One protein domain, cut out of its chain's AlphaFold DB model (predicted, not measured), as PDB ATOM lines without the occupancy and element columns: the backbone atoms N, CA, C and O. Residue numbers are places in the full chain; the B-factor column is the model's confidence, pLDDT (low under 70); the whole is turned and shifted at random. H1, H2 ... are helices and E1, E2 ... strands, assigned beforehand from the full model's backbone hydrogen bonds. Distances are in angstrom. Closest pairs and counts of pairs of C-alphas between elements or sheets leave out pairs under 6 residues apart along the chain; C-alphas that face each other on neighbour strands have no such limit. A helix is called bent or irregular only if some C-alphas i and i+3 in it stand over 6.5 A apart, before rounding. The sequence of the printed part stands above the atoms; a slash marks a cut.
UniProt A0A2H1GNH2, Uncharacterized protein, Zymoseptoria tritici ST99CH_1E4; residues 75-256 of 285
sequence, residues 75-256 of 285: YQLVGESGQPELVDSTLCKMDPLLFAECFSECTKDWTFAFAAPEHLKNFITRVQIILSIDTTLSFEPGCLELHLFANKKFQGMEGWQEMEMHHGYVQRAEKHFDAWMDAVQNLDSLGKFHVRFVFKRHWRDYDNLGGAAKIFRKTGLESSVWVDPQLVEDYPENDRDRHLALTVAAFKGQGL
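This is residues 75 to 256 of the 285 residues of an uncharacterized protein of Zymoseptoria tritici ST99CH_1E4 (UniProt A0A2H1GNH2). A strongly twisted sheet of five parallel strands, E1 E2 E3 E6 E7, makes the core, and three helices, H3, H4 and H5, run the same way in a row, H4 between the other two; H3 and H4 only graze the sheet, and H5 is only just not on it, with 4 pairs of C-alphas within 10 A. H7 covers the edge strand E7 and packs on H5, H1 and H2 lie toward the other end of the body, and the small hairpin E4 E5 leads into H4. The printed part has 182 residues, with seven named helices and seven named strands in the order E1 H1 H2 E2 H3 E3 E4 E5 H4 E6 H5 E7 H6 H7. The large sheet has the order E1 E2 E3 E6 E7, the pair E4 E5 is antiparallel, and the class is mixed, helices and strands. The whole is compact, with a radius of gyration of the C-alphas of 16.8 A, and its C-alphas span 53 by 35 by 29 A, only just elongated.

E1 is residues 84 to 87, 9.9 A from first to last C-alpha, and begins with C-alpha 84 at (194.960, 113.302, 253.995). H1 is residues 88 to 93 and H2 residues 96 to 105, 14.6 A. E2 is residues 111 to 114, 9.8 A, and H3 residues 117 to 133, 24.7 A, ending with C-alpha 133 at (208.482, 90.288, 256.878). E3 is residues 143 to 148, 15.3 A; E4 is residues 162 to 164 and E5 residues 170 to 172. H4 is residues 173 to 189, 26.6 A, E6 residues 194 to 199, 16.0 A, and H5 residues 206 to 219, 20.1 A. E7 is residues 222 to 227, 17.1 A, and H6 residues 229 to 233. H7 is residues 237 to 252, 24.1 A, with C-alpha 252 at (217.340, 121.542, 241.645); it is irregular, C-alphas 238 and 241 being 7.8 A apart.

In the sheet, N 86 and O 111 of E1 and E2 are within hydrogen-bond range at 3.0 A, N 112 and O 143 of E2 and E3 at 2.9 A, N 146 and O 196 of E3 and E6 at 2.9 A, and N 197 and O 224 of E6 and E7 at 2.9 A. Three strand-helix-strand units, parallel neighbour strands joined through helices, have right-handed crossovers: E1, H1 H2, E2; E2, H3, E3; and E6, H5, E7. H1 only grazes the sheet with residues 88 to 91 and touches H3, the closest C-alphas being Asp 88 and His 119, 6.5 A apart. H2 is not on the sheet; it is close to H3 but not clearly touching, C-alphas 100 and 130 being 6.6 A apart. H3 touches H4 with residues 117 to 124 alone, at a shallow tilt of 11 degrees, the same way; the closest C-alphas, of Pro 117 and Trp 180, are 4.9 A apart. H4 touches H5 at a shallow tilt of 12 degrees, the same way, C-alphas 178 and 212 being closest at 5.9 A. H5 touches H7, closest at C-alphas 210 and 250, 4.2 A, at a tilt of 36 degrees, only just steep. H7 is on the sheet at a height of 9.5 A, over E7, and runs along the strands at 23 degrees to E7 on the local plane. H6 is close to H7 but not clearly touching, C-alphas 232 and 240 being 6.3 A apart. In the hairpin E4 and E5, N 163 and O 171 are within hydrogen-bond range at 2.7 A. Every O i to N i+4 pair is within range in H2, H3 and H6; the counts are 1 of 2 in H1, 9 of 13 in H4, 7 of 10 in H5 and 10 of 12 in H7.

The C-alphas farthest apart, of Ile 133 and Asn 238, are 54.8 A apart. The printed part has no cut. The link E3 to E4, residues 149 to 161, is long. The mean pLDDT of the printed part is 71.7, and 68 residues are under 70: residues 75 to 107, 109, 130, 132 to 141 and 149 to 171.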
ATOM      1  N   TYR A  75     190.792 109.434 259.680       40.53
ATOM      2  CA  TYR A  75     192.054 110.127 259.942       40.53
ATOM      3  C   TYR A  75     192.132 111.305 258.984       40.53
ATOM      4  O   TYR A  75     192.227 111.097 257.781       40.53
ATOM      5  N   GLN A  76     191.999 112.527 259.492       39.41
ATOM      6  CA  GLN A  76     192.335 113.710 258.706       39.41
ATOM      7  C   GLN A  76     192.621 114.888 259.634       39.41
ATOM      8  O   GLN A  76     191.724 115.436 260.276       39.41
ATOM      9  N   LEU A  77     193.891 115.272 259.683       34.59
ATOM     10  CA  LEU A  77     194.235 116.671 259.495       34.59
ATOM     11  C   LEU A  77     194.477 116.793 257.985       34.59
ATOM     12  O   LEU A  77     195.247 116.015 257.430       34.59
ATOM     13  N   VAL A  78     193.726 117.658 257.308       36.38
ATOM     14  CA  VAL A  78     194.096 118.104 255.960       36.38
ATOM     15  C   VAL A  78     195.084 119.231 256.199       36.38
ATOM     16  O   VAL A  78     194.698 120.236 256.799       36.38
ATOM     17  N   GLY A  79     196.351 119.037 255.851       41.72
ATOM     18  CA  GLY A  79     197.333 120.111 255.937       41.72
ATOM     19  C   GLY A  79     197.391 120.922 254.651       41.72
ATOM     20  O   GLY A  79     196.480 120.895 253.820       41.72
ATOM     21  N   GLU A  80     198.467 121.688 254.504       42.38
ATOM     22  CA  GLU A  80     198.662 122.692 253.445       42.38
ATOM     23  C   GLU A  80     198.682 122.076 252.026       42.38
ATOM     24  O   GLU A  80     198.588 122.794 251.033       42.38
ATOM     25  N   SER A  81     198.759 120.744 251.931       40.09
ATOM     26  CA  SER A  81     198.720 119.952 250.699       40.09
ATOM     27  C   SER A  81     197.324 119.720 250.109       40.09
ATOM     28  O   SER A  81     197.216 119.296 248.956       40.09
ATOM     29  N   GLY A  82     196.259 119.917 250.896       48.97
ATOM     30  CA  GLY A  82     194.896 119.526 250.521       48.97
ATOM     31  C   GLY A  82     194.632 118.009 250.548       48.97
ATOM     32  O   GLY A  82     193.530 117.578 250.204       48.97
ATOM     33  N   GLN A  83     195.603 117.191 250.973       45.16
ATOM     34  CA  GLN A  83     195.510 115.727 251.040       45.16
ATOM     35  C   GLN A  83     195.338 115.213 252.485       45.16
ATOM     36  O   GLN A  83     195.586 115.944 253.447       45.16
ATOM     37  N   PRO A  84     194.891 113.953 252.688       49.34
ATOM     38  CA  PRO A  84     194.960 113.302 253.995       49.34
ATOM     39  C   PRO A  84     196.415 113.187 254.482       49.34
ATOM     40  O   PRO A  84     197.250 112.594 253.794       49.34
ATOM     41  N   GLU A  85     196.709 113.711 255.678       52.47
ATOM     42  CA  GLU A  85     198.064 113.708 256.242       52.47
ATOM     43  C   GLU A  85     198.206 112.829 257.494       52.47
ATOM     44  O   GLU A  85     197.414 112.906 258.442       52.47
ATOM     45  N   LEU A  86     199.280 112.032 257.529       60.03
ATOM     46  CA  LEU A  86     199.794 111.403 258.745       60.03
ATOM     47  C   LEU A  86     201.006 112.184 259.249       60.03
ATOM     48  O   LEU A  86     202.087 112.143 258.660       60.03
ATOM     49  N   VAL A  87     200.823 112.863 260.379       57.91
ATOM     50  CA  VAL A  87     201.888 113.628 261.027       57.91
ATOM     51  C   VAL A  87     202.737 112.702 261.890       57.91
ATOM     52  O   VAL A  87     202.215 111.943 262.708       57.91
ATOM     53  N   ASP A  88     204.047 112.825 261.731       55.16
ATOM     54  CA  ASP A  88     205.141 112.370 262.586       55.16
ATOM     55  C   ASP A  88     204.766 111.873 264.002       55.16
ATOM     56  O   ASP A  88     204.910 110.691 264.326       55.16
ATOM     57  N   SER A  89     204.195 112.750 264.837       51.94
ATOM     58  CA  SER A  89     203.818 112.452 266.227       51.94
ATOM     59  C   SER A  89     202.850 111.271 266.358       51.94
ATOM     60  O   SER A  89     202.882 110.549 267.355       51.94
ATOM     61  N   THR A  90     202.015 111.059 265.345       54.34
ATOM     62  CA  THR A  90     201.077 109.942 265.250       54.34
ATOM     63  C   THR A  90     201.821 108.677 264.836       54.34
ATOM     64  O   THR A  90     201.722 107.665 265.523       54.34
ATOM     65  N   LEU A  91     202.635 108.743 263.776       57.94
ATOM     66  CA  LEU A  91     203.396 107.606 263.242       57.94
ATOM     67  C   LEU A  91     204.387 107.028 264.263       57.94
ATOM     68  O   LEU A  91     204.461 105.811 264.448       57.94
ATOM     69  N   CYS A  92     205.136 107.889 264.957       50.78
ATOM     70  CA  CYS A  92     206.156 107.473 265.920       50.78
ATOM     71  C   CYS A  92     205.568 106.820 267.178       50.78
ATOM     72  O   CYS A  92     206.212 105.945 267.767       50.78
ATOM     73  N   LYS A  93     204.345 107.202 267.566       52.91
ATOM     74  CA  LYS A  93     203.624 106.630 268.713       52.91
ATOM     75  C   LYS A  93     202.865 105.339 268.379       52.91
ATOM     76  O   LYS A  93     202.450 104.642 269.303       52.91
ATOM     77  N   MET A  94     202.685 104.995 267.098       54.16
ATOM     78  CA  MET A  94     201.993 103.761 266.711       54.16
ATOM     79  C   MET A  94     202.780 102.513 267.130       54.16
ATOM     80  O   MET A  94     203.997 102.423 266.933       54.16
ATOM     81  N   ASP A  95     202.058 101.521 267.654       56.84
ATOM     82  CA  ASP A  95     202.562 100.157 267.825       56.84
ATOM     83  C   ASP A  95     202.927  99.546 266.454       56.84
ATOM     84  O   ASP A  95     202.241  99.832 265.469       56.84
ATOM     85  N   PRO A  96     203.966  98.695 266.350       54.53
ATOM     86  CA  PRO A  96     204.390  98.116 265.074       54.53
ATOM     87  C   PRO A  96     203.302  97.363 264.296       54.53
ATOM     88  O   PRO A  96     203.315  97.405 263.068       54.53
ATOM     89  N   LEU A  97     202.360  96.687 264.969       55.84
ATOM     90  CA  LEU A  97     201.262  96.003 264.277       55.84
ATOM     91  C   LEU A  97     200.234  96.994 263.737       55.84
ATOM     92  O   LEU A  97     199.779  96.834 262.611       55.84
ATOM     93  N   LEU A  98     199.908  98.027 264.519       56.34
ATOM     94  CA  LEU A  98     199.007  99.089 264.077       56.34
ATOM     95  C   LEU A  98     199.613  99.861 262.901       56.34
ATOM     96  O   LEU A  98     198.919 100.156 261.937       56.34
ATOM     97  N   PHE A  99     200.917 100.133 262.955       62.28
ATOM     98  CA  PHE A  99     201.634 100.749 261.848       62.28
ATOM     99  C   PHE A  99     201.553  99.879 260.588       62.28
ATOM    100  O   PHE A  99     201.273 100.414 259.526       62.28
ATOM    101  N   ALA A 100     201.741  98.556 260.688       59.50
ATOM    102  CA  ALA A 100     201.623  97.654 259.538       59.50
ATOM    103  C   ALA A 100     200.201  97.616 258.949       59.50
ATOM    104  O   ALA A 100     200.048  97.630 257.730       59.50
ATOM    105  N   GLU A 101     199.167  97.618 259.799       58.84
ATOM    106  CA  GLU A 101     197.766  97.706 259.363       58.84
ATOM    107  C   GLU A 101     197.489  99.041 258.652       58.84
ATOM    108  O   GLU A 101     197.035  99.037 257.510       58.84
ATOM    109  N   CYS A 102     197.849 100.178 259.258       63.53
ATOM    110  CA  CYS A 102     197.710 101.494 258.625       63.53
ATOM    111  C   CYS A 102     198.495 101.587 257.311       63.53
ATOM    112  O   CYS A 102     197.990 102.104 256.320       63.53
ATOM    113  N   PHE A 103     199.719 101.059 257.292       67.75
ATOM    114  CA  PHE A 103     200.581 101.049 256.117       67.75
ATOM    115  C   PHE A 103     199.969 100.251 254.958       67.75
ATOM    116  O   PHE A 103     200.094 100.663 253.810       67.75
ATOM    117  N   SER A 104     199.250  99.160 255.246       64.56
ATOM    118  CA  SER A 104     198.555  98.364 254.222       64.56
ATOM    119  C   SER A 104     197.349  99.067 253.585       64.56
ATOM    120  O   SER A 104     196.929  98.689 252.494       64.56
ATOM    121  N   GLU A 105     196.802 100.093 254.245       65.94
ATOM    122  CA  GLU A 105     195.686 100.908 253.741       65.94
ATOM    123  C   GLU A 105     196.155 102.201 253.051       65.94
ATOM    124  O   GLU A 105     195.340 102.924 252.475       65.94
ATOM    125  N   CYS A 106     197.454 102.511 253.115       68.19
ATOM    126  CA  CYS A 106     198.001 103.717 252.508       68.19
ATOM    127  C   CYS A 106     197.882 103.642 250.984       68.19
ATOM    128  O   CYS A 106     198.299 102.670 250.355       68.19
ATOM    129  N   THR A 107     197.335 104.701 250.391       68.19
ATOM    130  CA  THR A 107     197.295 104.872 248.937       68.19
ATOM    131  C   THR A 107     198.308 105.930 248.513       68.19
ATOM    132  O   THR A 107     198.788 106.718 249.331       68.19
ATOM    133  N   LYS A 108     198.580 106.009 247.209       70.81
ATOM    134  CA  LYS A 108     199.409 107.062 246.599       70.81
ATOM    135  C   LYS A 108     198.940 108.502 246.879       70.81
ATOM    136  O   LYS A 108     199.688 109.443 246.647       70.81
ATOM    137  N   ASP A 109     197.707 108.681 247.352       68.81
ATOM    138  CA  ASP A 109     197.124 109.997 247.639       68.81
ATOM    139  C   ASP A 109     197.409 110.463 249.078       68.81
ATOM    140  O   ASP A 109     196.975 111.543 249.478       68.81
ATOM    141  N   TRP A 110     198.095 109.641 249.879       72.12
ATOM    142  CA  TRP A 110     198.451 109.979 251.253       72.12
ATOM    143  C   TRP A 110     199.734 110.793 251.296       72.12
ATOM    144  O   TRP A 110     200.705 110.512 250.585       72.12
ATOM    145  N   THR A 111     199.752 111.757 252.212       77.00
ATOM    146  CA  THR A 111     200.952 112.509 252.554       77.00
ATOM    147  C   THR A 111     201.447 112.116 253.945       77.00
ATOM    148  O   THR A 111     200.686 112.077 254.915       77.00
ATOM    149  N   PHE A 112     202.744 111.830 254.060       78.50
ATOM    150  CA  PHE A 112     203.411 111.614 255.344       78.50
ATOM    151  C   PHE A 112     204.285 112.822 255.659       78.50
ATOM    152  O   PHE A 112     205.275 113.066 254.968       78.50
ATOM    153  N   ALA A 113     203.924 113.565 256.702       80.56
ATOM    154  CA  ALA A 113     204.601 114.798 257.077       80.56
ATOM    155  C   ALA A 113     205.540 114.570 258.268       80.56
ATOM    156  O   ALA A 113     205.130 114.056 259.315       80.56
ATOM    157  N   PHE A 114     206.797 114.986 258.124       79.44
ATOM    158  CA  PHE A 114     207.862 114.812 259.110       79.44
ATOM    159  C   PHE A 114     208.417 116.161 259.555       79.44
ATOM    160  O   PHE A 114     208.760 117.001 258.725       79.44
ATOM    161  N   ALA A 115     208.570 116.343 260.868       76.19
ATOM    162  CA  ALA A 115     209.122 117.569 261.447       76.19
ATOM    163  C   ALA A 115     210.598 117.438 261.857       76.19
ATOM    164  O   ALA A 115     211.245 118.453 262.119       76.19
ATOM    165  N   ALA A 116     211.141 116.214 261.905       77.00
ATOM    166  CA  ALA A 116     212.548 115.972 262.214       77.00
ATOM    167  C   ALA A 116     213.160 114.810 261.397       77.00
ATOM    168  O   ALA A 116     212.464 113.825 261.115       77.00
ATOM    169  N   PRO A 117     214.470 114.870 261.071       81.75
ATOM    170  CA  PRO A 117     215.168 113.811 260.339       81.75
ATOM    171  C   PRO A 117     215.104 112.438 261.018       81.75
ATOM    172  O   PRO A 117     214.984 111.409 260.354       81.75
ATOM    173  N   GLU A 118     215.182 112.402 262.349       79.62
ATOM    174  CA  GLU A 118     215.162 111.171 263.144       79.62
ATOM    175  C   GLU A 118     213.845 110.412 262.964       79.62
ATOM    176  O   GLU A 118     213.823 109.181 262.918       79.62
ATOM    177  N   HIS A 119     212.743 111.143 262.815       79.75
ATOM    178  CA  HIS A 119     211.428 110.555 262.627       79.75
ATOM    179  C   HIS A 119     211.266 109.947 261.234       79.75
ATOM    180  O   HIS A 119     210.753 108.833 261.116       79.75
ATOM    181  N   LEU A 120     211.810 110.598 260.198       84.69
ATOM    182  CA  LEU A 120     211.901 110.009 258.862       84.69
ATOM    183  C   LEU A 120     212.755 108.730 258.875       84.69
ATOM    184  O   LEU A 120     212.332 107.708 258.338       84.69
ATOM    185  N   LYS A 121     213.914 108.734 259.550       83.44
ATOM    186  CA  LYS A 121     214.759 107.531 259.696       83.44
ATOM    187  C   LYS A 121     214.013 106.380 260.378       83.44
ATOM    188  O   LYS A 121     214.089 105.234 259.926       83.44
ATOM    189  N   ASN A 122     213.260 106.678 261.437       77.19
ATOM    190  CA  ASN A 122     212.439 105.692 262.140       77.19
ATOM    191  C   ASN A 122     211.317 105.139 261.251       77.19
ATOM    192  O   ASN A 122     211.086 103.930 261.253       77.19
ATOM    193  N   PHE A 123     210.643 106.000 260.486       82.06
ATOM    194  CA  PHE A 123     209.633 105.590 259.512       82.06
ATOM    195  C   PHE A 123     210.227 104.649 258.462       82.06
ATOM    196  O   PHE A 123     209.736 103.533 258.312       82.06
ATOM    197  N   ILE A 124     211.331 105.048 257.822       82.94
ATOM    198  CA  ILE A 124     212.030 104.241 256.812       82.94
ATOM    199  C   ILE A 124     212.370 102.860 257.376       82.94
ATOM    200  O   ILE A 124     212.023 101.842 256.781       82.94
ATOM    201  N   THR A 125     212.973 102.819 258.567       80.81
ATOM    202  CA  THR A 125     213.355 101.566 259.236       80.81
ATOM    203  C   THR A 125     212.142 100.664 259.479       80.81
ATOM    204  O   THR A 125     212.195  99.461 259.223       80.81
ATOM    205  N   ARG A 126     211.022 101.225 259.954       75.94
ATOM    206  CA  ARG A 126     209.792 100.459 260.208       75.94
ATOM    207  C   ARG A 126     209.196  99.893 258.924       75.94
ATOM    208  O   ARG A 126     208.829  98.720 258.906       75.94
ATOM    209  N   VAL A 127     209.142 100.696 257.862       78.56
ATOM    210  CA  VAL A 127     208.652 100.254 256.552       78.56
ATOM    211  C   VAL A 127     209.527  99.128 256.004       78.56
ATOM    212  O   VAL A 127     209.000  98.086 255.624       78.56
ATOM    213  N   GLN A 128     210.854  99.281 256.044       78.62
ATOM    214  CA  GLN A 128     211.791  98.240 255.605       78.62
ATOM    215  C   GLN A 128     211.582  96.924 256.364       78.62
ATOM    216  O   GLN A 128     211.531  95.861 255.748       78.62
ATOM    217  N   ILE A 129     211.412  96.984 257.691       72.00
ATOM    218  CA  ILE A 129     211.128  95.798 258.508       72.00
ATOM    219  C   ILE A 129     209.833  95.121 258.043       72.00
ATOM    220  O   ILE A 129     209.820  93.907 257.857       72.00
ATOM    221  N   ILE A 130     208.761  95.882 257.818       69.25
ATOM    222  CA  ILE A 130     207.464  95.324 257.406       69.25
ATOM    223  C   ILE A 130     207.549  94.674 256.030       69.25
ATOM    224  O   ILE A 130     207.163  93.514 255.896       69.25
ATOM    225  N   LEU A 131     208.133  95.364 255.049       72.56
ATOM    226  CA  LEU A 131     208.327  94.828 253.699       72.56
ATOM    227  C   LEU A 131     209.255  93.600 253.687       72.56
ATOM    228  O   LEU A 131     209.115  92.729 252.832       72.56
ATOM    229  N   SER A 132     210.183  93.493 254.649       69.25
ATOM    230  CA  SER A 132     211.039  92.306 254.801       69.25
ATOM    231  C   SER A 132     210.316  91.097 255.409       69.25
ATOM    232  O   SER A 132     210.724  89.960 255.172       69.25
ATOM    233  N   ILE A 133     209.267  91.332 256.206       65.38
ATOM    234  CA  ILE A 133     208.482  90.288 256.878       65.38
ATOM    235  C   ILE A 133     207.349  89.795 255.977       65.38
ATOM    236  O   ILE A 133     207.077  88.594 255.948       65.38
ATOM    237  N   ASP A 134     206.693  90.706 255.262       65.06
ATOM    238  CA  ASP A 134     205.566  90.408 254.386       65.06
ATOM    239  C   ASP A 134     205.797  91.003 252.995       65.06
ATOM    240  O   ASP A 134     205.530  92.175 252.732       65.06
ATOM    241  N   THR A 135     206.288  90.159 252.088       64.69
ATOM    242  CA  THR A 135     206.582  90.530 250.699       64.69
ATOM    243  C   THR A 135     205.334  90.642 249.821       64.69
ATOM    244  O   THR A 135     205.452  90.999 248.650       64.69
ATOM    245  N   THR A 136     204.146  90.322 250.353       60.44
ATOM    246  CA  THR A 136     202.872  90.485 249.636       60.44
ATOM    247  C   THR A 136     202.304  91.893 249.770       60.44
ATOM    248  O   THR A 136     201.474  92.296 248.955       60.44
ATOM    249  N   LEU A 137     202.783  92.662 250.753       61.06
ATOM    250  CA  LEU A 137     202.474  94.078 250.874       61.06
ATOM    251  C   LEU A 137     203.191  94.845 249.761       61.06
ATOM    252  O   LEU A 137     204.408  95.021 249.780       61.06
ATOM    253  N   SER A 138     202.421  95.324 248.787       60.44
ATOM    254  CA  SER A 138     202.891  96.326 247.838       60.44
ATOM    255  C   SER A 138     202.632  97.705 248.421       60.44
ATOM    256  O   SER A 138     201.482  98.086 248.636       60.44
ATOM    257  N   PHE A 139     203.696  98.457 248.658       65.12
ATOM    258  CA  PHE A 139     203.573  99.856 249.017       65.12
ATOM    259  C   PHE A 139     203.549 100.703 247.744       65.12
ATOM    260  O   PHE A 139     204.538 100.743 247.011       65.12
ATOM    261  N   GLU A 140     202.417 101.356 247.474       65.56
ATOM    262  CA  GLU A 140     202.338 102.399 246.453       65.56
ATOM    263  C   GLU A 140     202.657 103.746 247.113       65.56
ATOM    264  O   GLU A 140     201.840 104.264 247.879       65.56
ATOM    265  N   PRO A 141     203.855 104.301 246.879       63.25
ATOM    266  CA  PRO A 141     204.294 105.516 247.548       63.25
ATOM    267  C   PRO A 141     203.396 106.708 247.208       63.25
ATOM    268  O   PRO A 141     203.086 106.957 246.044       63.25
ATOM    269  N   GLY A 142     203.013 107.449 248.248       73.75
ATOM    270  CA  GLY A 142     202.416 108.775 248.130       73.75
ATOM    271  C   GLY A 142     203.456 109.894 248.222       73.75
ATOM    272  O   GLY A 142     204.590 109.758 247.750       73.75
ATOM    273  N   CYS A 143     203.079 111.005 248.853       81.44
ATOM    274  CA  CYS A 143     203.946 112.166 249.050       81.44
ATOM    275  C   CYS A 143     204.618 112.129 250.434       81.44
ATOM    276  O   CYS A 143     203.988 111.809 251.443       81.44
ATOM    277  N   LEU A 144     205.907 112.470 250.501       85.06
ATOM    278  CA  LEU A 144     206.601 112.723 251.766       85.06
ATOM    279  C   LEU A 144     206.832 114.218 251.918       85.06
ATOM    280  O   LEU A 144     207.507 114.827 251.091       85.06
ATOM    281  N   GLU A 145     206.317 114.792 252.994       85.62
ATOM    282  CA  GLU A 145     206.527 116.188 253.341       85.62
ATOM    283  C   GLU A 145     207.585 116.320 254.422       85.62
ATOM    284  O   GLU A 145     207.457 115.795 255.527       85.62
ATOM    285  N   LEU A 146     208.661 117.026 254.095       86.62
ATOM    286  CA  LEU A 146     209.778 117.245 255.001       86.62
ATOM    287  C   LEU A 146     209.724 118.698 255.458       86.62
ATOM    288  O   LEU A 146     210.054 119.607 254.695       86.62
ATOM    289  N   HIS A 147     209.261 118.917 256.688       83.50
ATOM    290  CA  HIS A 147     209.108 120.249 257.265       83.50
ATOM    291  C   HIS A 147     210.458 120.724 257.775       83.50
ATOM    292  O   HIS A 147     210.835 120.545 258.937       83.50
ATOM    293  N   LEU A 148     211.200 121.334 256.863       77.44
ATOM    294  CA  LEU A 148     212.489 121.915 257.157       77.44
ATOM    295  C   LEU A 148     212.285 123.084 258.118       77.44
ATOM    296  O   LEU A 148     211.422 123.940 257.910       77.44
ATOM    297  N   PHE A 149     213.104 123.132 259.169       69.88
ATOM    298  CA  PHE A 149     213.105 124.248 260.120       69.88
ATOM    299  C   PHE A 149     211.791 124.417 260.903       69.88
ATOM    300  O   PHE A 149     211.478 125.517 261.350       69.88
ATOM    301  N   ALA A 150     211.038 123.333 261.130       62.56
ATOM    302  CA  ALA A 150     209.777 123.361 261.882       62.56
ATOM    303  C   ALA A 150     209.912 123.834 263.352       62.56
ATOM    304  O   ALA A 150     208.907 124.138 264.000       62.56
ATOM    305  N   ASN A 151     211.134 123.915 263.900       56.75
ATOM    306  CA  ASN A 151     211.371 124.373 265.270       56.75
ATOM    307  C   ASN A 151     211.262 125.901 265.430       56.75
ATOM    308  O   ASN A 151     211.756 126.700 264.637       56.75
ATOM    309  N   LYS A 152     210.591 126.305 266.515       52.19
ATOM    310  CA  LYS A 152     209.884 127.590 266.668       52.19
ATOM    311  C   LYS A 152     210.730 128.856 266.909       52.19
ATOM    312  O   LYS A 152     210.130 129.899 267.142       52.19
ATOM    313  N   LYS A 153     212.065 128.837 266.852       50.69
ATOM    314  CA  LYS A 153     212.890 129.991 267.288       50.69
ATOM    315  C   LYS A 153     213.747 130.645 266.197       50.69
ATOM    316  O   LYS A 153     214.877 131.033 266.450       50.69
ATOM    317  N   PHE A 154     213.195 130.816 265.005       48.03
ATOM    318  CA  PHE A 154     213.732 131.778 264.041       48.03
ATOM    319  C   PHE A 154     212.948 133.079 264.207       48.03
ATOM    320  O   PHE A 154     211.734 133.077 264.003       48.03
ATOM    321  N   GLN A 155     213.607 134.160 264.617       47.75
ATOM    322  CA  GLN A 155     213.007 135.493 264.587       47.75
ATOM    323  C   GLN A 155     213.617 136.290 263.434       47.75
ATOM    324  O   GLN A 155     214.779 136.675 263.487       47.75
ATOM    325  N   GLY A 156     212.800 136.557 262.415       52.84
ATOM    326  CA  GLY A 156     213.114 137.508 261.351       52.84
ATOM    327  C   GLY A 156     214.226 137.076 260.391       52.84
ATOM    328  O   GLY A 156     214.439 135.895 260.120       52.84
ATOM    329  N   MET A 157     214.904 138.081 259.831       54.09
ATOM    330  CA  MET A 157     215.915 137.932 258.777       54.09
ATOM    331  C   MET A 157     217.322 137.576 259.308       54.09
ATOM    332  O   MET A 157     218.212 137.261 258.517       54.09
ATOM    333  N   GLU A 158     217.524 137.590 260.631       51.31
ATOM    334  CA  GLU A 158     218.786 137.271 261.314       51.31
ATOM    335  C   GLU A 158     218.763 135.844 261.902       51.31
ATOM    336  O   GLU A 158     217.710 135.290 262.205       51.31
ATOM    337  N   GLY A 159     219.931 135.207 262.055       53.34
ATOM    338  CA  GLY A 159     220.033 133.904 262.735       53.34
ATOM    339  C   GLY A 159     219.741 132.661 261.884       53.34
ATOM    340  O   GLY A 159     219.744 131.560 262.425       53.34
ATOM    341  N   TRP A 160     219.585 132.778 260.556       59.03
ATOM    342  CA  TRP A 160     219.389 131.613 259.665       59.03
ATOM    343  C   TRP A 160     220.490 130.544 259.797       59.03
ATOM    344  O   TRP A 160     220.276 129.382 259.466       59.03
ATOM    345  N   GLN A 161     221.676 130.944 260.264       60.88
ATOM    346  CA  GLN A 161     222.844 130.080 260.407       60.88
ATOM    347  C   GLN A 161     222.727 129.092 261.558       60.88
ATOM    348  O   GLN A 161     223.426 128.086 261.517       60.88
ATOM    349  N   GLU A 162     221.889 129.354 262.563       63.59
ATOM    350  CA  GLU A 162     221.888 128.642 263.837       63.59
ATOM    351  C   GLU A 162     220.466 128.246 264.260       63.59
ATOM    352  O   GLU A 162     219.535 129.041 264.258       63.59
ATOM    353  N   MET A 163     220.302 126.979 264.628       59.94
ATOM    354  CA  MET A 163     219.042 126.348 265.001       59.94
ATOM    355  C   MET A 163     219.139 125.743 266.387       59.94
ATOM    356  O   MET A 163     219.967 124.866 266.617       59.94
ATOM    357  N   GLU A 164     218.244 126.126 267.291       57.44
ATOM    358  CA  GLU A 164     218.074 125.405 268.550       57.44
ATOM    359  C   GLU A 164     217.293 124.102 268.303       57.44
ATOM    360  O   GLU A 164     216.146 124.105 267.850       57.44
ATOM    361  N   MET A 165     217.937 122.976 268.580       58.62
ATOM    362  CA  MET A 165     217.372 121.632 268.470       58.62
ATOM    363  C   MET A 165     216.450 121.324 269.661       58.62
ATOM    364  O   MET A 165     216.521 121.979 270.698       58.62
ATOM    365  N   HIS A 166     215.627 120.271 269.571       51.28
ATOM    366  CA  HIS A 166     214.684 119.881 270.639       51.28
ATOM    367  C   HIS A 166     215.331 119.627 272.013       51.28
ATOM    368  O   HIS A 166     214.665 119.726 273.040       51.28
ATOM    369  N   HIS A 167     216.627 119.319 272.041       52.66
ATOM    370  CA  HIS A 167     217.428 119.124 273.253       52.66
ATOM    371  C   HIS A 167     218.163 120.399 273.722       52.66
ATOM    372  O   HIS A 167     219.044 120.318 274.573       52.66
ATOM    373  N   GLY A 168     217.850 121.568 273.151       54.72
ATOM    374  CA  GLY A 168     218.381 122.873 273.563       54.72
ATOM    375  C   GLY A 168     219.785 123.218 273.051       54.72
ATOM    376  O   GLY A 168     220.317 124.263 273.414       54.72
ATOM    377  N   TYR A 169     220.407 122.378 272.211       59.44
ATOM    378  CA  TYR A 169     221.699 122.716 271.589       59.44
ATOM    379  C   TYR A 169     221.487 123.492 270.296       59.44
ATOM    380  O   TYR A 169     220.594 123.168 269.518       59.44
ATOM    381  N   VAL A 170     222.366 124.459 270.046       64.81
ATOM    382  CA  VAL A 170     222.402 125.218 268.798       64.81
ATOM    383  C   VAL A 170     223.233 124.464 267.756       64.81
ATOM    384  O   VAL A 170     224.371 124.069 268.014       64.81
ATOM    385  N   GLN A 171     222.666 124.246 266.575       67.56
ATOM    386  CA  GLN A 171     223.290 123.567 265.445       67.56
ATOM    387  C   GLN A 171     223.191 124.437 264.196       67.56
ATOM    388  O   GLN A 171     222.214 125.146 264.006       67.56
ATOM    389  N   ARG A 172     224.184 124.366 263.304       73.81
ATOM    390  CA  ARG A 172     224.081 125.085 262.032       73.81
ATOM    391  C   ARG A 172     222.954 124.538 261.160       73.81
ATOM    392  O   ARG A 172     222.833 123.319 261.045       73.81
ATOM    393  N   ALA A 173     222.200 125.416 260.501       73.25
ATOM    394  CA  ALA A 173     221.093 125.024 259.621       73.25
ATOM    395  C   ALA A 173     221.536 124.069 258.493       73.25
ATOM    396  O   ALA A 173     220.821 123.126 258.169       73.25
ATOM    397  N   GLU A 174     222.762 124.245 257.988       74.81
ATOM    398  CA  GLU A 174     223.457 123.307 257.092       74.81
ATOM    399  C   GLU A 174     223.461 121.878 257.642       74.81
ATOM    400  O   GLU A 174     222.953 120.970 256.997       74.81
ATOM    401  N   LYS A 175     223.927 121.678 258.880       77.81
ATOM    402  CA  LYS A 175     223.993 120.338 259.476       77.81
ATOM    403  C   LYS A 175     222.610 119.725 259.710       77.81
ATOM    404  O   LYS A 175     222.477 118.505 259.688       77.81
ATOM    405  N   HIS A 176     221.593 120.546 259.982       77.19
ATOM    406  CA  HIS A 176     220.213 120.063 260.092       77.19
ATOM    407  C   HIS A 176     219.694 119.582 258.732       77.19
ATOM    408  O   HIS A 176     219.089 118.516 258.632       77.19
ATOM    409  N   PHE A 177     219.974 120.343 257.676       81.69
ATOM    410  CA  PHE A 177     219.623 119.961 256.317       81.69
ATOM    411  C   PHE A 177     220.400 118.715 255.860       81.69
ATOM    412  O   PHE A 177     219.799 117.806 255.294       81.69
ATOM    413  N   ASP A 178     221.689 118.597 256.184       84.19
ATOM    414  CA  ASP A 178     222.482 117.390 255.921       84.19
ATOM    415  C   ASP A 178     221.869 116.147 256.575       84.19
ATOM    416  O   ASP A 178     221.814 115.088 255.952       84.19
ATOM    417  N   ALA A 179     221.352 116.269 257.803       84.94
ATOM    418  CA  ALA A 179     220.673 115.167 258.482       84.94
ATOM    419  C   ALA A 179     219.392 114.728 257.748       84.94
ATOM    420  O   ALA A 179     219.119 113.525 257.665       84.94
ATOM    421  N   TRP A 180     218.634 115.672 257.177       87.12
ATOM    422  CA  TRP A 180     217.508 115.362 256.290       87.12
ATOM    423  C   TRP A 180     217.967 114.660 255.015       87.12
ATOM    424  O   TRP A 180     217.400 113.634 254.646       87.12
ATOM    425  N   MET A 181     218.999 115.183 254.353       89.69
ATOM    426  CA  MET A 181     219.528 114.596 253.121       89.69
ATOM    427  C   MET A 181     220.035 113.169 253.350       89.69
ATOM    428  O   MET A 181     219.753 112.288 252.542       89.69
ATOM    429  N   ASP A 182     220.728 112.927 254.462       87.81
ATOM    430  CA  ASP A 182     221.173 111.601 254.900       87.81
ATOM    431  C   ASP A 182     219.992 110.641 255.118       87.81
ATOM    432  O   ASP A 182     220.015 109.503 254.651       87.81
ATOM    433  N   ALA A 183     218.909 111.102 255.753       86.50
ATOM    434  CA  ALA A 183     217.694 110.301 255.897       86.50
ATOM    435  C   ALA A 183     217.071 109.954 254.531       86.50
ATOM    436  O   ALA A 183     216.744 108.794 254.281       86.50
ATOM    437  N   VAL A 184     216.970 110.933 253.627       87.19
ATOM    438  CA  VAL A 184     216.340 110.769 252.309       87.19
ATOM    439  C   VAL A 184     217.116 109.831 251.383       87.19
ATOM    440  O   VAL A 184     216.491 109.133 250.590       87.19
ATOM    441  N   GLN A 185     218.445 109.730 251.497       86.25
ATOM    442  CA  GLN A 185     219.220 108.752 250.712       86.25
ATOM    443  C   GLN A 185     218.706 107.315 250.873       86.25
ATOM    444  O   GLN A 185     218.826 106.509 249.954       86.25
ATOM    445  N   ASN A 186     218.104 106.996 252.020       84.38
ATOM    446  CA  ASN A 186     217.599 105.659 252.306       84.38
ATOM    447  C   ASN A 186     216.197 105.398 251.720       84.38
ATOM    448  O   ASN A 186     215.746 104.251 251.722       84.38
ATOM    449  N   LEU A 187     215.514 106.422 251.191       82.31
ATOM    450  CA  LEU A 187     214.171 106.290 250.612       82.31
ATOM    451  C   LEU A 187     214.150 105.559 249.273       82.31
ATOM    452  O   LEU A 187     213.158 104.903 248.975       82.31
ATOM    453  N   ASP A 188     215.236 105.614 248.499       75.00
ATOM    454  CA  ASP A 188     215.319 104.934 247.197       75.00
ATOM    455  C   ASP A 188     215.099 103.412 247.330       75.00
ATOM    456  O   ASP A 188     214.519 102.760 246.467       75.00
ATOM    457  N   SER A 189     215.451 102.848 248.492       74.06
ATOM    458  CA  SER A 189     215.221 101.432 248.809       74.06
ATOM    459  C   SER A 189     213.752 101.052 249.045       74.06
ATOM    460  O   SER A 189     213.431  99.865 249.080       74.06
ATOM    461  N   LEU A 190     212.868 102.035 249.236       74.06
ATOM    462  CA  LEU A 190     211.472 101.837 249.626       74.06
ATOM    463  C   LEU A 190     210.470 102.070 248.489       74.06
ATOM    464  O   LEU A 190     209.315 101.667 248.616       74.06
ATOM    465  N   GLY A 191     210.895 102.696 247.389       73.56
ATOM    466  CA  GLY A 191     210.057 102.957 246.221       73.56
ATOM    467  C   GLY A 191     210.164 104.391 245.700       73.56
ATOM    468  O   GLY A 191     210.987 105.190 246.144       73.56
ATOM    469  N   LYS A 192     209.312 104.721 244.724       77.56
ATOM    470  CA  LYS A 192     209.278 106.034 244.065       77.56
ATOM    471  C   LYS A 192     208.413 107.036 244.829       77.56
ATOM    472  O   LYS A 192     207.239 107.186 244.524       77.56
ATOM    473  N   PHE A 193     208.981 107.728 245.805       82.75
ATOM    474  CA  PHE A 193     208.281 108.825 246.475       82.75
ATOM    475  C   PHE A 193     208.387 110.132 245.697       82.75
ATOM    476  O   PHE A 193     209.447 110.447 245.151       82.75
ATOM    477  N   HIS A 194     207.321 110.930 245.757       85.62
ATOM    478  CA  HIS A 194     207.436 112.370 245.553       85.62
ATOM    479  C   HIS A 194     207.797 113.028 246.885       85.62
ATOM    480  O   HIS A 194     207.053 112.910 247.862       85.62
ATOM    481  N   VAL A 195     208.943 113.705 246.948       86.44
ATOM    482  CA  VAL A 195     209.418 114.360 248.174       86.44
ATOM    483  C   VAL A 195     209.177 115.865 248.087       86.44
ATOM    484  O   VAL A 195     209.801 116.574 247.293       86.44
ATOM    485  N   ARG A 196     208.285 116.379 248.930       86.94
ATOM    486  CA  ARG A 196     208.027 117.809 249.067       86.94
ATOM    487  C   ARG A 196     208.835 118.382 250.230       86.94
ATOM    488  O   ARG A 196     208.633 118.033 251.389       86.94
ATOM    489  N   PHE A 197     209.733 119.307 249.915       86.19
ATOM    490  CA  PHE A 197     210.512 120.054 250.899       86.19
ATOM    491  C   PHE A 197     209.748 121.311 251.292       86.19
ATOM    492  O   PHE A 197     209.551 122.195 250.461       86.19
ATOM    493  N   VAL A 198     209.308 121.370 252.544       84.31
ATOM    494  CA  VAL A 198     208.447 122.424 253.083       84.31
ATOM    495  C   VAL A 198     209.318 123.374 253.904       84.31
ATOM    496  O   VAL A 198     209.769 123.030 254.997       84.31
ATOM    497  N   PHE A 199     209.584 124.568 253.376       80.00
ATOM    498  CA  PHE A 199     210.348 125.615 254.053       80.00
ATOM    499  C   PHE A 199     209.406 126.513 254.850       80.00
ATOM    500  O   PHE A 199     208.779 127.414 254.296       80.00
ATOM    501  N   LYS A 200     209.353 126.302 256.170       75.00
ATOM    502  CA  LYS A 200     208.600 127.175 257.092       75.00
ATOM    503  C   LYS A 200     209.418 128.368 257.602       75.00
ATOM    504  O   LYS A 200     208.924 129.159 258.401       75.00
ATOM    505  N   ARG A 201     210.689 128.474 257.185       75.50
ATOM    506  CA  ARG A 201     211.666 129.507 257.573       75.50
ATOM    507  C   ARG A 201     212.579 129.871 256.407       75.50
ATOM    508  O   ARG A 201     212.769 129.073 255.491       75.50
ATOM    509  N   HIS A 202     213.164 131.068 256.474       72.00
ATOM    510  CA  HIS A 202     214.034 131.592 255.429       72.00
ATOM    511  C   HIS A 202     215.321 130.790 255.354       72.00
ATOM    512  O   HIS A 202     216.047 130.663 256.341       72.00
ATOM    513  N   TRP A 203     215.644 130.341 254.150       74.88
ATOM    514  CA  TRP A 203     216.982 129.895 253.817       74.88
ATOM    515  C   TRP A 203     217.641 130.937 252.921       74.88
ATOM    516  O   TRP A 203     217.043 131.357 251.932       74.88
ATOM    517  N   ARG A 204     218.858 131.365 253.267       75.19
ATOM    518  CA  ARG A 204     219.529 132.461 252.551       75.19
ATOM    519  C   ARG A 204     220.887 132.092 251.949       75.19
ATOM    520  O   ARG A 204     221.400 132.816 251.112       75.19
ATOM    521  N   ASP A 205     221.437 130.927 252.284       76.81
ATOM    522  CA  ASP A 205     222.707 130.447 251.721       76.81
ATOM    523  C   ASP A 205     222.490 129.409 250.623       76.81
ATOM    524  O   ASP A 205     222.590 128.196 250.821       76.81
ATOM    525  N   TYR A 206     222.101 129.902 249.457       80.75
ATOM    526  CA  TYR A 206     221.698 129.082 248.322       80.75
ATOM    527  C   TYR A 206     222.833 128.193 247.800       80.75
ATOM    528  O   TYR A 206     222.558 127.102 247.299       80.75
ATOM    529  N   ASP A 207     224.091 128.593 247.991       76.00
ATOM    530  CA  ASP A 207     225.249 127.746 247.692       76.00
ATOM    531  C   ASP A 207     225.297 126.524 248.610       76.00
ATOM    532  O   ASP A 207     225.372 125.393 248.122       76.00
ATOM    533  N   ASN A 208     225.182 126.726 249.927       76.81
ATOM    534  CA  ASN A 208     225.160 125.619 250.881       76.81
ATOM    535  C   ASN A 208     223.923 124.732 250.699       76.81
ATOM    536  O   ASN A 208     224.046 123.507 250.725       76.81
ATOM    537  N   LEU A 209     222.749 125.314 250.416       79.88
ATOM    538  CA  LEU A 209     221.557 124.535 250.057       79.88
ATOM    539  C   LEU A 209     221.800 123.698 248.805       79.88
ATOM    540  O   LEU A 209     221.463 122.518 248.772       79.88
ATOM    541  N   GLY A 210     222.414 124.290 247.780       82.25
ATOM    542  CA  GLY A 210     222.758 123.592 246.550       82.25
ATOM    543  C   GLY A 210     223.770 122.471 246.773       82.25
ATOM    544  O   GLY A 210     223.638 121.400 246.167       82.25
ATOM    545  N   GLY A 211     224.744 122.691 247.658       81.56
ATOM    546  CA  GLY A 211     225.721 121.705 248.105       81.56
ATOM    547  C   GLY A 211     225.064 120.528 248.819       81.56
ATOM    548  O   GLY A 211     225.244 119.386 248.394       81.56
ATOM    549  N   ALA A 212     224.245 120.799 249.830       78.62
ATOM    550  CA  ALA A 212     223.583 119.766 250.616       78.62
ATOM    551  C   ALA A 212     222.525 119.006 249.790       78.62
ATOM    552  O   ALA A 212     222.520 117.774 249.750       78.62
ATOM    553  N   ALA A 213     221.717 119.710 248.986       84.56
ATOM    554  CA  ALA A 213     220.730 119.103 248.086       84.56
ATOM    555  C   ALA A 213     221.364 118.270 246.953       84.56
ATOM    556  O   ALA A 213     220.682 117.483 246.295       84.56
ATOM    557  N   LYS A 214     222.684 118.374 246.721       86.19
ATOM    558  CA  LYS A 214     223.404 117.512 245.766       86.19
ATOM    559  C   LYS A 214     223.251 116.035 246.098       86.19
ATOM    560  O   LYS A 214     223.238 115.216 245.183       86.19
ATOM    561  N   ILE A 215     223.168 115.709 247.384       83.69
ATOM    562  CA  ILE A 215     222.900 114.356 247.856       83.69
ATOM    563  C   ILE A 215     221.542 113.886 247.340       83.69
ATOM    564  O   ILE A 215     221.472 112.850 246.685       83.69
ATOM    565  N   PHE A 216     220.496 114.682 247.567       85.38
ATOM    566  CA  PHE A 216     219.149 114.375 247.106       85.38
ATOM    567  C   PHE A 216     219.098 114.191 245.589       85.38
ATOM    568  O   PHE A 216     218.585 113.197 245.101       85.38
ATOM    569  N   ARG A 217     219.727 115.081 244.814       86.25
ATOM    570  CA  ARG A 217     219.724 114.971 243.342       86.25
ATOM    571  C   ARG A 217     220.312 113.661 242.811       86.25
ATOM    572  O   ARG A 217     219.983 113.264 241.698       86.25
ATOM    573  N   LYS A 218     221.182 112.993 243.576       86.31
ATOM    574  CA  LYS A 218     221.749 111.693 243.195       86.31
ATOM    575  C   LYS A 218     220.792 110.522 243.420       86.31
ATOM    576  O   LYS A 218     221.035 109.476 242.832       86.31
ATOM    577  N   THR A 219     219.754 110.677 244.245       84.50
ATOM    578  CA  THR A 219     218.783 109.603 244.513       84.50
ATOM    579  C   THR A 219     217.832 109.384 243.339       84.50
ATOM    580  O   THR A 219     217.246 108.319 243.225       84.50
ATOM    581  N   GLY A 220     217.662 110.379 242.459       83.06
ATOM    582  CA  GLY A 220     216.722 110.300 241.337       83.06
ATOM    583  C   GLY A 220     215.246 110.384 241.742       83.06
ATOM    584  O   GLY A 220     214.384 110.217 240.882       83.06
ATOM    585  N   LEU A 221     214.952 110.659 243.018       84.81
ATOM    586  CA  LEU A 221     213.590 110.860 243.507       84.81
ATOM    587  C   LEU A 221     212.976 112.139 242.924       84.81
ATOM    588  O   LEU A 221     213.647 113.166 242.769       84.81
ATOM    589  N   GLU A 222     211.674 112.088 242.647       86.31
ATOM    590  CA  GLU A 222     210.916 113.276 242.268       86.31
ATOM    591  C   GLU A 222     210.757 114.201 243.476       86.31
ATOM    592  O   GLU A 222     210.659 113.758 244.625       86.31
ATOM    593  N   SER A 223     210.785 115.512 243.232       86.88
ATOM    594  CA  SER A 223     210.649 116.490 244.308       86.88
ATOM    595  C   SER A 223     209.992 117.787 243.893       86.88
ATOM    596  O   SER A 223     210.077 118.238 242.747       86.88
ATOM    597  N   SER A 224     209.396 118.429 244.889       86.44
ATOM    598  CA  SER A 224     208.926 119.805 244.825       86.44
ATOM    599  C   SER A 224     209.422 120.580 246.037       86.44
ATOM    600  O   SER A 224     209.610 120.019 247.114       86.44
ATOM    601  N   VAL A 225     209.583 121.886 245.876       84.38
ATOM    602  CA  VAL A 225     209.854 122.800 246.985       84.38
ATOM    603  C   VAL A 225     208.589 123.601 247.231       84.38
ATOM    604  O   VAL A 225     208.021 124.150 246.289       84.38
ATOM    605  N   TRP A 226     208.156 123.652 248.483       83.44
ATOM    606  CA  TRP A 226     207.075 124.507 248.943       83.44
ATOM    607  C   TRP A 226     207.638 125.478 249.975       83.44
ATOM    608  O   TRP A 226     208.395 125.083 250.864       83.44
ATOM    609  N   VAL A 227     207.304 126.754 249.829       80.19
ATOM    610  CA  VAL A 227     207.732 127.824 250.730       80.19
ATOM    611  C   VAL A 227     206.476 128.415 251.345       80.19
ATOM    612  O   VAL A 227     205.540 128.731 250.616       80.19
ATOM    613  N   ASP A 228     206.466 128.537 252.669       78.12
ATOM    614  CA  ASP A 228     205.320 129.061 253.408       78.12
ATOM    615  C   ASP A 228     204.942 130.467 252.905       78.12
ATOM    616  O   ASP A 228     205.812 131.340 252.879       78.12
ATOM    617  N   PRO A 229     203.685 130.724 252.494       77.12
ATOM    618  CA  PRO A 229     203.264 132.041 252.020       77.12
ATOM    619  C   PRO A 229     203.561 133.174 253.007       77.12
ATOM    620  O   PRO A 229     203.968 134.251 252.576       77.12
ATOM    621  N   GLN A 230     203.456 132.927 254.319       76.62
ATOM    622  CA  GLN A 230     203.789 133.935 255.337       76.62
ATOM    623  C   GLN A 230     205.274 134.307 255.291       76.62
ATOM    624  O   GLN A 230     205.648 135.455 255.498       76.62
ATOM    625  N   LEU A 231     206.129 133.345 254.943       73.31
ATOM    626  CA  LEU A 231     207.549 133.589 254.726       73.31
ATOM    627  C   LEU A 231     207.802 134.474 253.501       73.31
ATOM    628  O   LEU A 231     208.769 135.230 253.461       73.31
ATOM    629  N   VAL A 232     206.969 134.345 252.471       76.94
ATOM    630  CA  VAL A 232     207.101 135.143 251.249       76.94
ATOM    631  C   VAL A 232     206.775 136.609 251.524       76.94
ATOM    632  O   VAL A 232     207.405 137.493 250.946       76.94
ATOM    633  N   GLU A 233     205.843 136.875 252.438       78.25
ATOM    634  CA  GLU A 233     205.495 138.236 252.854       78.25
ATOM    635  C   GLU A 233     206.668 138.959 253.532       78.25
ATOM    636  O   GLU A 233     206.855 140.153 253.283       78.25
ATOM    637  N   ASP A 234     207.494 138.224 254.283       75.69
ATOM    638  CA  ASP A 234     208.688 138.726 254.976       75.69
ATOM    639  C   ASP A 234     209.862 139.066 254.029       75.69
ATOM    640  O   ASP A 234     210.833 139.711 254.440       75.69
ATOM    641  N   TYR A 235     209.820 138.639 252.761       75.81
ATOM    642  CA  TYR A 235     210.824 139.033 251.768       75.81
ATOM    643  C   TYR A 235     210.613 140.479 251.288       75.81
ATOM    644  O   TYR A 235     209.461 140.905 251.133       75.81
ATOM    645  N   PRO A 236     211.701 141.213 250.958       78.56
ATOM    646  CA  PRO A 236     211.591 142.510 250.295       78.56
ATOM    647  C   PRO A 236     210.707 142.393 249.054       78.56
ATOM    648  O   PRO A 236     210.918 141.504 248.229       78.56
ATOM    649  N   GLU A 237     209.717 143.278 248.922       80.75
ATOM    650  CA  GLU A 237     208.662 143.179 247.903       80.75
ATOM    651  C   GLU A 237     209.225 143.034 246.480       80.75
ATOM    652  O   GLU A 237     208.755 142.199 245.710       80.75
ATOM    653  N   ASN A 238     210.301 143.762 246.174       80.19
ATOM    654  CA  ASN A 238     210.954 143.740 244.863       80.19
ATOM    655  C   ASN A 238     211.807 142.482 244.601       80.19
ATOM    656  O   ASN A 238     212.179 142.232 243.456       80.19
ATOM    657  N   ASP A 239     212.113 141.686 245.630       78.12
ATOM    658  CA  ASP A 239     213.008 140.526 245.539       78.12
ATOM    659  C   ASP A 239     212.323 139.186 245.861       78.12
ATOM    660  O   ASP A 239     212.973 138.138 245.803       78.12
ATOM    661  N   ARG A 240     211.015 139.172 246.164       83.62
ATOM    662  CA  ARG A 240     210.264 137.953 246.536       83.62
ATOM    663  C   ARG A 240     210.456 136.817 245.532       83.62
ATOM    664  O   ARG A 240     210.895 135.723 245.896       83.62
ATOM    665  N   ASP A 241     210.213 137.107 244.257       83.19
ATOM    666  CA  ASP A 241     210.336 136.128 243.172       83.19
ATOM    667  C   ASP A 241     211.779 135.646 243.002       83.19
ATOM    668  O   ASP A 241     212.024 134.472 242.718       83.19
ATOM    669  N   ARG A 242     212.756 136.532 243.235       84.44
ATOM    670  CA  ARG A 242     214.180 136.187 243.173       84.44
ATOM    671  C   ARG A 242     214.553 135.216 244.293       84.44
ATOM    672  O   ARG A 242     215.198 134.209 244.010       84.44
ATOM    673  N   HIS A 243     214.109 135.451 245.530       82.00
ATOM    674  CA  HIS A 243     214.334 134.536 246.658       82.00
ATOM    675  C   HIS A 243     213.713 133.150 246.429       82.00
ATOM    676  O   HIS A 243     214.357 132.122 246.681       82.00
ATOM    677  N   LEU A 244     212.481 133.104 245.916       84.00
ATOM    678  CA  LEU A 244     211.810 131.848 245.574       84.00
ATOM    679  C   LEU A 244     212.558 131.103 244.462       84.00
ATOM    680  O   LEU A 244     212.887 129.923 244.619       84.00
ATOM    681  N   ALA A 245     212.907 131.803 243.379       85.00
ATOM    682  CA  ALA A 245     213.653 131.229 242.266       85.00
ATOM    683  C   ALA A 245     215.017 130.687 242.714       85.00
ATOM    684  O   ALA A 245     215.382 129.576 242.329       85.00
ATOM    685  N   LEU A 246     215.748 131.421 243.560       84.12
ATOM    686  CA  LEU A 246     217.033 130.992 244.121       84.12
ATOM    687  C   LEU A 246     216.900 129.722 244.965       84.12
ATOM    688  O   LEU A 246     217.702 128.803 244.808       84.12
ATOM    689  N   THR A 247     215.867 129.639 245.805       83.31
ATOM    690  CA  THR A 247     215.595 128.455 246.637       83.31
ATOM    691  C   THR A 247     215.371 127.218 245.766       83.31
ATOM    692  O   THR A 247     216.021 126.185 245.953       83.31
ATOM    693  N   VAL A 248     214.492 127.333 244.767       84.00
ATOM    694  CA  VAL A 248     214.179 126.237 243.841       84.00
ATOM    695  C   VAL A 248     215.402 125.861 243.002       84.00
ATOM    696  O   VAL A 248     215.698 124.675 242.840       84.00
ATOM    697  N   ALA A 249     216.137 126.850 242.489       84.06
ATOM    698  CA  ALA A 249     217.316 126.642 241.656       84.06
ATOM    699  C   ALA A 249     218.450 125.950 242.418       84.06
ATOM    700  O   ALA A 249     219.012 124.977 241.913       84.06
ATOM    701  N   ALA A 250     218.734 126.382 243.649       83.94
ATOM    702  CA  ALA A 250     219.697 125.732 244.531       83.94
ATOM    703  C   ALA A 250     219.328 124.263 244.761       83.94
ATOM    704  O   ALA A 250     220.150 123.365 244.555       83.94
ATOM    705  N   PHE A 251     218.061 124.004 245.095       81.81
ATOM    706  CA  PHE A 251     217.573 122.653 245.343       81.81
ATOM    707  C   PHE A 251     217.705 121.756 244.098       81.81
ATOM    708  O   PHE A 251     218.293 120.669 244.154       81.81
ATOM    709  N   LYS A 252     217.264 122.253 242.934       81.81
ATOM    710  CA  LYS A 252     217.340 121.542 241.645       81.81
ATOM    711  C   LYS A 252     218.741 121.520 241.025       81.81
ATOM    712  O   LYS A 252     218.966 120.781 240.069       81.81
ATOM    713  N   GLY A 253     219.703 122.269 241.568       82.56
ATOM    714  CA  GLY A 253     221.050 122.395 241.007       82.56
ATOM    715  C   GLY A 253     221.070 123.098 239.646       82.56
ATOM    716  O   GLY A 253     221.903 122.774 238.801       82.56
ATOM    717  N   GLN A 254     220.133 124.018 239.421       84.00
ATOM    718  CA  GLN A 254     219.973 124.755 238.170       84.00
ATOM    719  C   GLN A 254     220.589 126.151 238.285       84.00
ATOM    720  O   GLN A 254     220.546 126.778 239.340       84.00
ATOM    721  N   GLY A 255     221.176 126.641 237.193       80.12
ATOM    722  CA  GLY A 255     221.600 128.036 237.094       80.12
ATOM    723  C   GLY A 255     220.438 128.919 236.652       80.12
ATOM    724  O   GLY A 255     219.665 128.523 235.780       80.12
ATOM    725  N   LEU A 256     220.333 130.119 237.217       82.25
ATOM    726  CA  LEU A 256     219.356 131.120 236.797       82.25
ATOM    727  C   LEU A 256     220.031 132.116 235.855       82.25
ATOM    728  O   LEU A 256     221.009 132.758 236.227       82.25
TER     729      LEU A 256